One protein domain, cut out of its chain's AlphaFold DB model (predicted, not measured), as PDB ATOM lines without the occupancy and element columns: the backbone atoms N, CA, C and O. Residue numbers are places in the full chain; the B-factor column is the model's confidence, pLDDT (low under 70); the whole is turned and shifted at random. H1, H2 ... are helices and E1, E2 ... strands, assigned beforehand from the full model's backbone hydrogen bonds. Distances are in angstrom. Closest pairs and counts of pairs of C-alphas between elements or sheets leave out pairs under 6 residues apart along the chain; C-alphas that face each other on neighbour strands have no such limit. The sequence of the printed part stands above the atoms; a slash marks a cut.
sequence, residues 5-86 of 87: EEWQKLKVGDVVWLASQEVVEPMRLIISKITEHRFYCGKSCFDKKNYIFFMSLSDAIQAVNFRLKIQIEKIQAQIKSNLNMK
ATOM      1  N   GLU A   5      15.244  12.171  16.144       89.00
ATOM      2  CA  GLU A   5      15.141  13.631  16.199       89.00
ATOM      3  C   GLU A   5      14.330  14.108  17.405       89.00
ATOM      4  O   GLU A   5      14.644  15.143  17.991       89.00
ATOM      5  N   GLU A   6      13.270  13.386  17.773       89.94
ATOM      6  CA  GLU A   6      12.484  13.674  18.973       89.94
ATOM      7  C   GLU A   6      13.281  13.358  20.242       89.94
ATOM      8  O   GLU A   6      13.270  14.149  21.183       89.94
ATOM      9  N   TRP A   7      14.039  12.258  20.245       88.81
ATOM     10  CA  TRP A   7      14.902  11.864  21.359       88.81
ATOM     11  C   TRP A   7      15.937  12.941  21.687       88.81
ATOM     12  O   TRP A   7      16.095  13.316  22.847       88.81
ATOM     13  N   GLN A   8      16.607  13.491  20.671       89.12
ATOM     14  CA  GLN A   8      17.600  14.555  20.855       89.12
ATOM     15  C   GLN A   8      17.006  15.866  21.392       89.12
ATOM     16  O   GLN A   8      17.743  16.710  21.901       89.12
ATOM     17  N   LYS A   9      15.685  16.049  21.292       91.69
ATOM     18  CA  LYS A   9      14.978  17.238  21.788       91.69
ATOM     19  C   LYS A   9      14.449  17.079  23.211       91.69
ATOM     20  O   LYS A   9      14.016  18.085  23.775       91.69
ATOM     21  N   LEU A  10      14.483  15.868  23.775       91.31
ATOM     22  CA  LEU A  10      14.024  15.598  25.136       91.31
ATOM     23  C   LEU A  10      14.826  16.399  26.164       91.31
ATOM     24  O   LEU A  10      16.039  16.591  26.044       91.31
ATOM     25  N   LYS A  11      14.140  16.821  27.222       94.69
ATOM     26  CA  LYS A  11      14.706  17.576  28.339       94.69
ATOM     27  C   LYS A  11      14.323  16.958  29.675       94.69
ATOM     28  O   LYS A  11      13.345  16.226  29.816       94.69
ATOM     29  N   VAL A  12      15.118  17.274  30.693       94.69
ATOM     30  CA  VAL A  12      14.746  16.979  32.079       94.69
ATOM     31  C   VAL A  12      13.440  17.709  32.401       94.69
ATOM     32  O   VAL A  12      13.303  18.892  32.102       94.69
ATOM     33  N   GLY A  13      12.496  16.994  33.006       94.31
ATOM     34  CA  GLY A  13      11.136  17.455  33.277       94.31
ATOM     35  C   GLY A  13      10.105  17.016  32.237       94.31
ATOM     36  O   GLY A  13       8.917  17.005  32.561       94.31
ATOM     37  N   ASP A  14      10.528  16.595  31.039       94.75
ATOM     38  CA  ASP A  14       9.598  16.111  30.022       94.75
ATOM     39  C   ASP A  14       8.904  14.820  30.467       94.75
ATOM     40  O   ASP A  14       9.445  13.997  31.218       94.75
ATOM     41  N   VAL A  15       7.678  14.652  29.973       94.31
ATOM     42  CA  VAL A  15       6.858  13.465  30.198       94.31
ATOM     43  C   VAL A  15       6.890  12.602  28.948       94.31
ATOM     44  O   VAL A  15       6.559  13.067  27.861       94.31
ATOM     45  N   VAL A  16       7.208  11.325  29.127       94.88
ATOM     46  CA  VAL A  16       7.084  10.294  28.093       94.88
ATOM     47  C   VAL A  16       6.224   9.145  28.605       94.88
ATOM     48  O   VAL A  16       6.028   8.969  29.811       94.88
ATOM     49  N   TRP A  17       5.702   8.353  27.679       95.38
ATOM     50  CA  TRP A  17       4.887   7.184  27.968       95.38
ATOM     51  C   TRP A  17       5.597   5.921  27.508       95.38
ATOM     52  O   TRP A  17       6.084   5.843  26.379       95.38
ATOM     53  N   LEU A  18       5.643   4.926  28.385       92.06
ATOM     54  CA  LEU A  18       6.194   3.609  28.104       92.06
ATOM     55  C   LEU A  18       5.058   2.604  27.921       92.06
ATOM     56  O   LEU A  18       4.229   2.432  28.814       92.06
ATOM     57  N   ALA A  19       5.070   1.883  26.804       90.69
ATOM     58  CA  ALA A  19       4.249   0.691  26.626       90.69
ATOM     59  C   ALA A  19       5.117  -0.560  26.853       90.69
ATOM     60  O   ALA A  19       5.890  -0.948  25.979       90.69
ATOM     61  N   SER A  20       5.004  -1.199  28.023       84.06
ATOM     62  CA  SER A  20       5.719  -2.451  28.347       84.06
ATOM     63  C   SER A  20       4.818  -3.669  28.148       84.06
ATOM     64  O   SER A  20       3.606  -3.569  28.342       84.06
ATOM     65  N   GLN A  21       5.394  -4.810  27.746       78.38
ATOM     66  CA  GLN A  21       4.665  -6.072  27.541       78.38
ATOM     67  C   GLN A  21       3.986  -6.593  28.811       78.38
ATOM     68  O   GLN A  21       2.987  -7.297  28.714       78.38
ATOM     69  N   GLU A  22       4.510  -6.226  29.976       80.56
ATOM     70  CA  GLU A  22       4.080  -6.749  31.275       80.56
ATOM     71  C   GLU A  22       2.882  -5.997  31.868       80.56
ATOM     72  O   GLU A  22       2.287  -6.454  32.839       80.56
ATOM     73  N   VAL A  23       2.508  -4.849  31.293       81.06
ATOM     74  CA  VAL A  23       1.468  -3.962  31.837       81.06
ATOM     75  C   VAL A  23       0.378  -3.682  30.812       81.06
ATOM     76  O   VAL A  23       0.652  -3.465  29.632       81.06
ATOM     77  N   VAL A  24      -0.875  -3.673  31.265       86.00
ATOM     78  CA  VAL A  24      -2.071  -3.447  30.430       86.00
ATOM     79  C   VAL A  24      -2.381  -1.969  30.183       86.00
ATOM     80  O   VAL A  24      -3.295  -1.661  29.427       86.00
ATOM     81  N   GLU A  25      -1.604  -1.061  30.769       89.25
ATOM     82  CA  GLU A  25      -1.738   0.385  30.596       89.25
ATOM     83  C   GLU A  25      -0.362   1.031  30.375       89.25
ATOM     84  O   GLU A  25       0.643   0.538  30.902       89.25
ATOM     85  N   PRO A  26      -0.279   2.135  29.609       92.06
ATOM     86  CA  PRO A  26       0.958   2.891  29.479       92.06
ATOM     87  C   PRO A  26       1.451   3.445  30.817       92.06
ATOM     88  O   PRO A  26       0.698   4.044  31.582       92.06
ATOM     89  N   MET A  27       2.753   3.336  31.064       93.19
ATOM     90  CA  MET A  27       3.386   3.922  32.241       93.19
ATOM     91  C   MET A  27       3.837   5.350  31.946       93.19
ATOM     92  O   MET A  27       4.580   5.591  30.992       93.19
ATOM     93  N   ARG A  28       3.423   6.295  32.795       94.12
ATOM     94  CA  ARG A  28       3.880   7.688  32.734       94.12
ATOM     95  C   ARG A  28       5.276   7.815  33.335       94.12
ATOM     96  O   ARG A  28       5.491   7.426  34.481       94.12
ATOM     97  N   LEU A  29       6.199   8.423  32.601       94.12
ATOM     98  CA  LEU A  29       7.590   8.599  33.002       94.12
ATOM     99  C   LEU A  29       7.972  10.080  32.936       94.12
ATOM    100  O   LEU A  29       7.781  10.724  31.909       94.12
ATOM    101  N   ILE A  30       8.505  10.619  34.036       95.31
ATOM    102  CA  ILE A  30       9.039  11.988  34.100       95.31
ATOM    103  C   ILE A  30      10.559  11.898  34.068       95.31
ATOM    104  O   ILE A  30      11.172  11.249  34.924       95.31
ATOM    105  N   ILE A  31      11.171  12.529  33.076       95.44
ATOM    106  CA  ILE A  31      12.610  12.455  32.862       95.44
ATOM    107  C   ILE A  31      13.336  13.283  33.926       95.44
ATOM    108  O   ILE A  31      13.109  14.477  34.078       95.44
ATOM    109  N   SER A  32      14.258  12.647  34.642       96.31
ATOM    110  CA  SER A  32      15.105  13.267  35.674       96.31
ATOM    111  C   SER A  32      16.563  13.448  35.237       96.31
ATOM    112  O   SER A  32      17.255  14.323  35.746       96.31
ATOM    113  N   LYS A  33      17.032  12.648  34.270       95.19
ATOM    114  CA  LYS A  33      18.360  12.762  33.648       95.19
ATOM    115  C   LYS A  33      18.341  12.112  32.268       95.19
ATOM    116  O   LYS A  33      17.686  11.086  32.099       95.19
ATOM    117  N   ILE A  34      19.094  12.668  31.320       92.19
ATOM    118  CA  ILE A  34      19.234  12.151  29.951       92.19
ATOM    119  C   ILE A  34      20.710  11.878  29.671       92.19
ATOM    120  O   ILE A  34      21.587  12.639  30.084       92.19
ATOM    121  N   THR A  35      20.981  10.779  28.983       91.69
ATOM    122  CA  THR A  35      22.249  10.477  28.319       91.69
ATOM    123  C   THR A  35      21.964  10.101  26.865       91.69
ATOM    124  O   THR A  35      20.811  10.006  26.452       91.69
ATOM    125  N   GLU A  36      23.009   9.856  26.078       87.25
ATOM    126  CA  GLU A  36      22.890   9.566  24.643       87.25
ATOM    127  C   GLU A  36      21.900   8.434  24.305       87.25
ATOM    128  O   GLU A  36      21.198   8.479  23.295       87.25
ATOM    129  N   HIS A  37      21.817   7.408  25.153       89.38
ATOM    130  CA  HIS A  37      20.995   6.219  24.895       89.38
ATOM    131  C   HIS A  37      20.035   5.876  26.028       89.38
ATOM    132  O   HIS A  37      19.317   4.881  25.943       89.38
ATOM    133  N   ARG A  38      20.044   6.650  27.114       91.62
ATOM    134  CA  ARG A  38      19.258   6.337  28.302       91.62
ATOM    135  C   ARG A  38      18.616   7.581  28.861       91.62
ATOM    136  O   ARG A  38      19.188   8.666  28.807       91.62
ATOM    137  N   PHE A  39      17.479   7.397  29.503       92.00
ATOM    138  CA  PHE A  39      16.987   8.378  30.451       92.00
ATOM    139  C   PHE A  39      16.717   7.719  31.798       92.00
ATOM    140  O   PHE A  39      16.560   6.501  31.915       92.00
ATOM    141  N   TYR A  40      16.681   8.550  32.828       93.88
ATOM    142  CA  TYR A  40      16.398   8.149  34.194       93.88
ATOM    143  C   TYR A  40      15.084   8.770  34.638       93.88
ATOM    144  O   TYR A  40      14.858   9.962  34.414       93.88
ATOM    145  N   CYS A  41      14.258   7.998  35.333       92.62
ATOM    146  CA  CYS A  41      13.046   8.466  35.997       92.62
ATOM    147  C   CYS A  41      13.137   8.087  37.472       92.62
ATOM    148  O   CYS A  41      12.935   6.930  37.846       92.62
ATOM    149  N   GLY A  42      13.506   9.054  38.314       90.62
ATOM    150  CA  GLY A  42      13.830   8.781  39.710       90.62
ATOM    151  C   GLY A  42      15.042   7.854  39.809       90.62
ATOM    152  O   GLY A  42      16.123   8.190  39.332       90.62
ATOM    153  N   LYS A  43      14.866   6.679  40.422       91.56
ATOM    154  CA  LYS A  43      15.929   5.665  40.557       91.56
ATOM    155  C   LYS A  43      15.980   4.674  39.389       91.56
ATOM    156  O   LYS A  43      16.924   3.893  39.304       91.56
ATOM    157  N   SER A  44      14.985   4.698  38.505       92.62
ATOM    158  CA  SER A  44      14.877   3.767  37.383       92.62
ATOM    159  C   SER A  44      15.622   4.294  36.160       92.62
ATOM    160  O   SER A  44      15.582   5.490  35.872       92.62
ATOM    161  N   CYS A  45      16.277   3.395  35.429       93.00
ATOM    162  CA  CYS A  45      17.021   3.692  34.208       93.00
ATOM    163  C   CYS A  45      16.398   2.939  33.033       93.00
ATOM    164  O   CYS A  45      16.145   1.739  33.137       93.00
ATOM    165  N   PHE A  46      16.212   3.624  31.908       91.12
ATOM    166  CA  PHE A  46      15.589   3.064  30.716       91.12
ATOM    167  C   PHE A  46      16.483   3.274  29.495       91.12
ATOM    168  O   PHE A  46      16.888   4.398  29.204       91.12
ATOM    169  N   ASP A  47      16.805   2.182  28.802       90.00
ATOM    170  CA  ASP A  47      17.631   2.191  27.591       90.00
ATOM    171  C   ASP A  47      16.755   2.236  26.337       90.00
ATOM    172  O   ASP A  47      15.820   1.440  26.205       90.00
ATOM    173  N   LYS A  48      17.074   3.139  25.403       86.31
ATOM    174  CA  LYS A  48      16.295   3.335  24.174       86.31
ATOM    175  C   LYS A  48      16.203   2.087  23.298       86.31
ATOM    176  O   LYS A  48      15.285   1.985  22.495       86.31
ATOM    177  N   LYS A  49      17.127   1.131  23.447       87.06
ATOM    178  CA  LYS A  49      17.123  -0.120  22.673       87.06
ATOM    179  C   LYS A  49      16.165  -1.177  23.216       87.06
ATOM    180  O   LYS A  49      15.744  -2.050  22.466       87.06
ATOM    181  N   ASN A  50      15.837  -1.111  24.504       87.56
ATOM    182  CA  ASN A  50      15.081  -2.166  25.184       87.56
ATOM    183  C   ASN A  50      13.592  -1.837  25.324       87.56
ATOM    184  O   ASN A  50      12.796  -2.704  25.679       87.56
ATOM    185  N   TYR A  51      13.215  -0.585  25.075       87.69
ATOM    186  CA  TYR A  51      11.896  -0.064  25.390       87.69
ATOM    187  C   TYR A  51      11.385   0.843  24.279       87.69
ATOM    188  O   TYR A  51      12.148   1.569  23.644       87.69
ATOM    189  N   ILE A  52      10.068   0.825  24.078       88.69
ATOM    190  CA  ILE A  52       9.387   1.683  23.112       88.69
ATOM    191  C   ILE A  52       8.694   2.809  23.873       88.69
ATOM    192  O   ILE A  52       7.828   2.567  24.717       88.69
ATOM    193  N   PHE A  53       9.066   4.042  23.541       91.81
ATOM    194  CA  PHE A  53       8.531   5.247  24.163       91.81
ATOM    195  C   PHE A  53       7.638   6.027  23.210       91.81
ATOM    196  O   PHE A  53       7.775   5.946  21.986       91.81
ATOM    197  N   PHE A  54       6.746   6.826  23.783       93.69
ATOM    198  CA  PHE A  54       5.797   7.662  23.064       93.69
ATOM    199  C   PHE A  54       5.699   9.036  23.734       93.69
ATOM    200  O   PHE A  54       5.630   9.124  24.959       93.69
ATOM    201  N   MET A  55       5.648  10.106  22.936       91.94
ATOM    202  CA  MET A  55       5.361  11.461  23.438       91.94
ATOM    203  C   MET A  55       3.873  11.639  23.779       91.94
ATOM    204  O   MET A  55       3.509  12.425  24.649       91.94
ATOM    205  N   SER A  56       3.004  10.887  23.101       92.44
ATOM    206  CA  SER A  56       1.549  10.950  23.230       92.44
ATOM    207  C   SER A  56       1.018   9.768  24.038       92.44
ATOM    208  O   SER A  56       1.329   8.611  23.742       92.44
ATOM    209  N   LEU A  57       0.161  10.053  25.025       93.88
ATOM    210  CA  LEU A  57      -0.593   9.019  25.739       93.88
ATOM    211  C   LEU A  57      -1.470   8.216  24.770       93.88
ATOM    212  O   LEU A  57      -1.538   6.996  24.873       93.88
ATOM    213  N   SER A  58      -2.112   8.891  23.811       94.69
ATOM    214  CA  SER A  58      -2.975   8.239  22.820       94.69
ATOM    215  C   SER A  58      -2.206   7.186  22.023       94.69
ATOM    216  O   SER A  58      -2.671   6.056  21.884       94.69
ATOM    217  N   ASP A  59      -0.998   7.514  21.564       93.88
ATOM    218  CA  ASP A  59      -0.184   6.582  20.780       93.88
ATOM    219  C   ASP A  59       0.276   5.397  21.631       93.88
ATOM    220  O   ASP A  59       0.282   4.254  21.170       93.88
ATOM    221  N   ALA A  60       0.615   5.652  22.898       94.06
ATOM    222  CA  ALA A  60       0.964   4.596  23.836       94.06
ATOM    223  C   ALA A  60      -0.225   3.652  24.096       94.06
ATOM    224  O   ALA A  60      -0.048   2.433  24.094       94.06
ATOM    225  N   ILE A  61      -1.440   4.191  24.258       94.38
ATOM    226  CA  ILE A  61      -2.676   3.405  24.404       94.38
ATOM    227  C   ILE A  61      -2.920   2.561  23.152       94.38
ATOM    228  O   ILE A  61      -3.200   1.368  23.261       94.38
ATOM    229  N   GLN A  62      -2.782   3.142  21.958       94.06
ATOM    230  CA  GLN A  62      -2.952   2.403  20.706       94.06
ATOM    231  C   GLN A  62      -1.961   1.241  20.593       94.06
ATOM    232  O   GLN A  62      -2.361   0.136  20.223       94.06
ATOM    233  N   ALA A  63      -0.698   1.450  20.969       92.81
ATOM    234  CA  ALA A  63       0.313   0.395  20.972       92.81
ATOM    235  C   ALA A  63      -0.029  -0.744  21.949       92.81
ATOM    236  O   ALA A  63       0.096  -1.921  21.598       92.81
ATOM    237  N   VAL A  64      -0.502  -0.414  23.155       93.19
ATOM    238  CA  VAL A  64      -0.960  -1.407  24.140       93.19
ATOM    239  C   VAL A  64      -2.166  -2.185  23.609       93.19
ATOM    240  O   VAL A  64      -2.143  -3.416  23.611       93.19
ATOM    241  N   ASN A  65      -3.176  -1.493  23.079       93.25
ATOM    242  CA  ASN A  65      -4.384  -2.112  22.530       93.25
ATOM    243  C   ASN A  65      -4.074  -3.046  21.358       93.25
ATOM    244  O   ASN A  65      -4.594  -4.161  21.294       93.25
ATOM    245  N   PHE A  66      -3.194  -2.624  20.450       92.56
ATOM    246  CA  PHE A  66      -2.752  -3.449  19.331       92.56
ATOM    247  C   PHE A  66      -2.085  -4.743  19.811       92.56
ATOM    248  O   PHE A  66      -2.405  -5.832  19.333       92.56
ATOM    249  N   ARG A  67      -1.201  -4.650  20.810       91.00
ATOM    250  CA  ARG A  67      -0.551  -5.825  21.399       91.00
ATOM    251  C   ARG A  67      -1.555  -6.764  22.065       91.00
ATOM    252  O   ARG A  67      -1.467  -7.975  21.865       91.00
ATOM    253  N   LEU A  68      -2.489  -6.224  22.849       91.94
ATOM    254  CA  LEU A  68      -3.529  -7.016  23.511       91.94
ATOM    255  C   LEU A  68      -4.380  -7.765  22.487       91.94
ATOM    256  O   LEU A  68      -4.615  -8.961  22.650       91.94
ATOM    257  N   LYS A  69      -4.753  -7.106  21.385       94.75
ATOM    258  CA  LYS A  69      -5.465  -7.741  20.273       94.75
ATOM    259  C   LYS A  69      -4.698  -8.948  19.717       94.75
ATOM    260  O   LYS A  69      -5.273 -10.029  19.630       94.75
ATOM    261  N   ILE A  70      -3.401  -8.806  19.430       93.94
ATOM    262  CA  ILE A  70      -2.561  -9.918  18.941       93.94
ATOM    263  C   ILE A  70      -2.513 -11.076  19.946       93.94
ATOM    264  O   ILE A  70      -2.557 -12.243  19.557       93.94
ATOM    265  N   GLN A  71      -2.388 -10.785  21.243       92.50
ATOM    266  CA  GLN A  71      -2.370 -11.834  22.266       92.50
ATOM    267  C   GLN A  71      -3.707 -12.576  22.342       92.50
ATOM    268  O   GLN A  71      -3.708 -13.804  22.405       92.50
ATOM    269  N   ILE A  72      -4.826 -11.854  22.272       94.56
ATOM    270  CA  ILE A  72      -6.169 -12.444  22.229       94.56
ATOM    271  C   ILE A  72      -6.308 -13.364  21.011       94.56
ATOM    272  O   ILE A  72      -6.725 -14.509  21.166       94.56
ATOM    273  N   GLU A  73      -5.895 -12.915  19.825       96.81
ATOM    274  CA  GLU A  73      -5.936 -13.719  18.594       96.81
ATOM    275  C   GLU A  73      -5.099 -15.005  18.714       96.81
ATOM    276  O   GLU A  73      -5.553 -16.085  18.331       96.81
ATOM    277  N   LYS A  74      -3.901 -14.930  19.312       96.00
ATOM    278  CA  LYS A  74      -3.056 -16.110  19.573       96.00
ATOM    279  C   LYS A  74      -3.718 -17.097  20.531       96.00
ATOM    280  O   LYS A  74      -3.696 -18.299  20.279       96.00
ATOM    281  N   ILE A  75      -4.311 -16.601  21.617       96.12
ATOM    282  CA  ILE A  75      -5.026 -17.435  22.589       96.12
ATOM    283  C   ILE A  75      -6.215 -18.125  21.912       96.12
ATOM    284  O   ILE A  75      -6.398 -19.329  22.073       96.12
ATOM    285  N   GLN A  76      -6.989 -17.396  21.104       96.94
ATOM    286  CA  GLN A  76      -8.113 -17.954  20.350       96.94
ATOM    287  C   GLN A  76      -7.667 -19.048  19.373       96.94
ATOM    288  O   GLN A  76      -8.288 -20.112  19.318       96.94
ATOM    289  N   ALA A  77      -6.570 -18.829  18.643       96.00
ATOM    290  CA  ALA A  77      -5.995 -19.834  17.753       96.00
ATOM    291  C   ALA A  77      -5.560 -21.096  18.517       96.00
ATOM    292  O   ALA A  77      -5.848 -22.209  18.075       96.00
ATOM    293  N   GLN A  78      -4.935 -20.938  19.689       96.75
ATOM    294  CA  GLN A  78      -4.537 -22.065  20.536       96.75
ATOM    295  C   GLN A  78      -5.746 -22.850  21.056       96.75
ATOM    296  O   GLN A  78      -5.736 -24.079  21.022       96.75
ATOM    297  N   ILE A  79      -6.797 -22.162  21.510       96.44
ATOM    298  CA  ILE A  79      -8.040 -22.803  21.962       96.44
ATOM    299  C   ILE A  79      -8.650 -23.624  20.824       96.44
ATOM    300  O   ILE A  79      -8.972 -24.791  21.025       96.44
ATOM    301  N   LYS A  80      -8.758 -23.045  19.621       95.88
ATOM    302  CA  LYS A  80      -9.288 -23.741  18.441       95.88
ATOM    303  C   LYS A  80      -8.464 -24.983  18.096       95.88
ATOM    304  O   LYS A  80      -9.034 -26.042  17.861       95.88
ATOM    305  N   SER A  81      -7.136 -24.867  18.115       94.81
ATOM    306  CA  SER A  81      -6.231 -26.000  17.899       94.81
ATOM    307  C   SER A  81      -6.469 -27.121  18.919       94.81
ATOM    308  O   SER A  81      -6.672 -28.271  18.547       94.81
ATOM    309  N   ASN A  82      -6.544 -26.777  20.209       94.94
ATOM    310  CA  ASN A  82      -6.746 -27.747  21.287       94.94
ATOM    311  C   ASN A  82      -8.110 -28.453  21.223       94.94
ATOM    312  O   ASN A  82      -8.214 -29.602  21.646       94.94
ATOM    313  N   LEU A  83      -9.155 -27.766  20.750       93.75
ATOM    314  CA  LEU A  83     -10.479 -28.362  20.557       93.75
ATOM    315  C   LEU A  83     -10.474 -29.344  19.380       93.75
ATOM    316  O   LEU A  83     -10.968 -30.454  19.532       93.75
ATOM    317  N   ASN A  84      -9.835 -28.979  18.268       86.38
ATOM    318  CA  ASN A  84      -9.723 -29.837  17.086       86.38
ATOM    319  C   ASN A  84      -8.837 -31.079  17.309       86.38
ATOM    320  O   ASN A  84      -8.937 -32.033  16.555       86.38
ATOM    321  N   MET A  85      -7.954 -31.073  18.313       70.31
ATOM    322  CA  MET A  85      -7.142 -32.243  18.688       70.31
ATOM    323  C   MET A  85      -7.901 -33.281  19.533       70.31
ATOM    324  O   MET A  85      -7.343 -34.337  19.829       70.31
ATOM    325  N   LYS A  86      -9.112 -32.960  20.007       59.94
ATOM    326  CA  LYS A  86      -9.931 -33.848  20.850       59.94
ATOM    327  C   LYS A  86     -11.020 -34.604  20.074       59.94
ATOM    328  O   LYS A  86     -11.714 -35.404  20.701       59.94
TER     329      LYS A  86
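This is residues 5 to 86 of the 87 residues of an uncharacterized protein of Gilliamella sp. N-G2 (UniProt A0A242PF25). Two small strand hairpins, E1 with E2 and E3 with E4, make a compact head, and one long helix, H1, runs out of it as an arm: residues 69 to 86, of which 69 to 84 belong to H1, stick out. The 82 printed residues, mixed in class, include antiparallel sheets E1 - E2 and E3 - E4, then H1. The whole is loose, with a radius of gyration of the C-alphas of 17.0 A, and spans 57 by 22 by 22 A.

Find C-alpha 15 at (6.858, 13.465, 30.198), where E1, residues 15 to 18, begins; E2 is 27 to 30, E3 38 to 41, E4 44 to 47. H1, residues 57 to 84, runs 40.8 A to C-alpha 84 at (-9.723, -29.837, 17.086).

In hairpin E1 and E2, look for N 16 and O 29, 2.9 A apart; in hairpin E3 and E4, N 41 and O 44, 2.9 A. The closest C-alphas of E2 and E3 are Ile 30 and Cys 41, 5.7 A; of E1 and H1, Trp 17 and Leu 57, 6.2 A. E3 and H1 are apart. In H1 every O i to N i+4 pair is within hydrogen-bond range.

The C-alphas farthest apart, Val 12 and Lys 86, are 57.6 A apart. The printed part has no cut and no long link; residue 86 is under pLDDT 70.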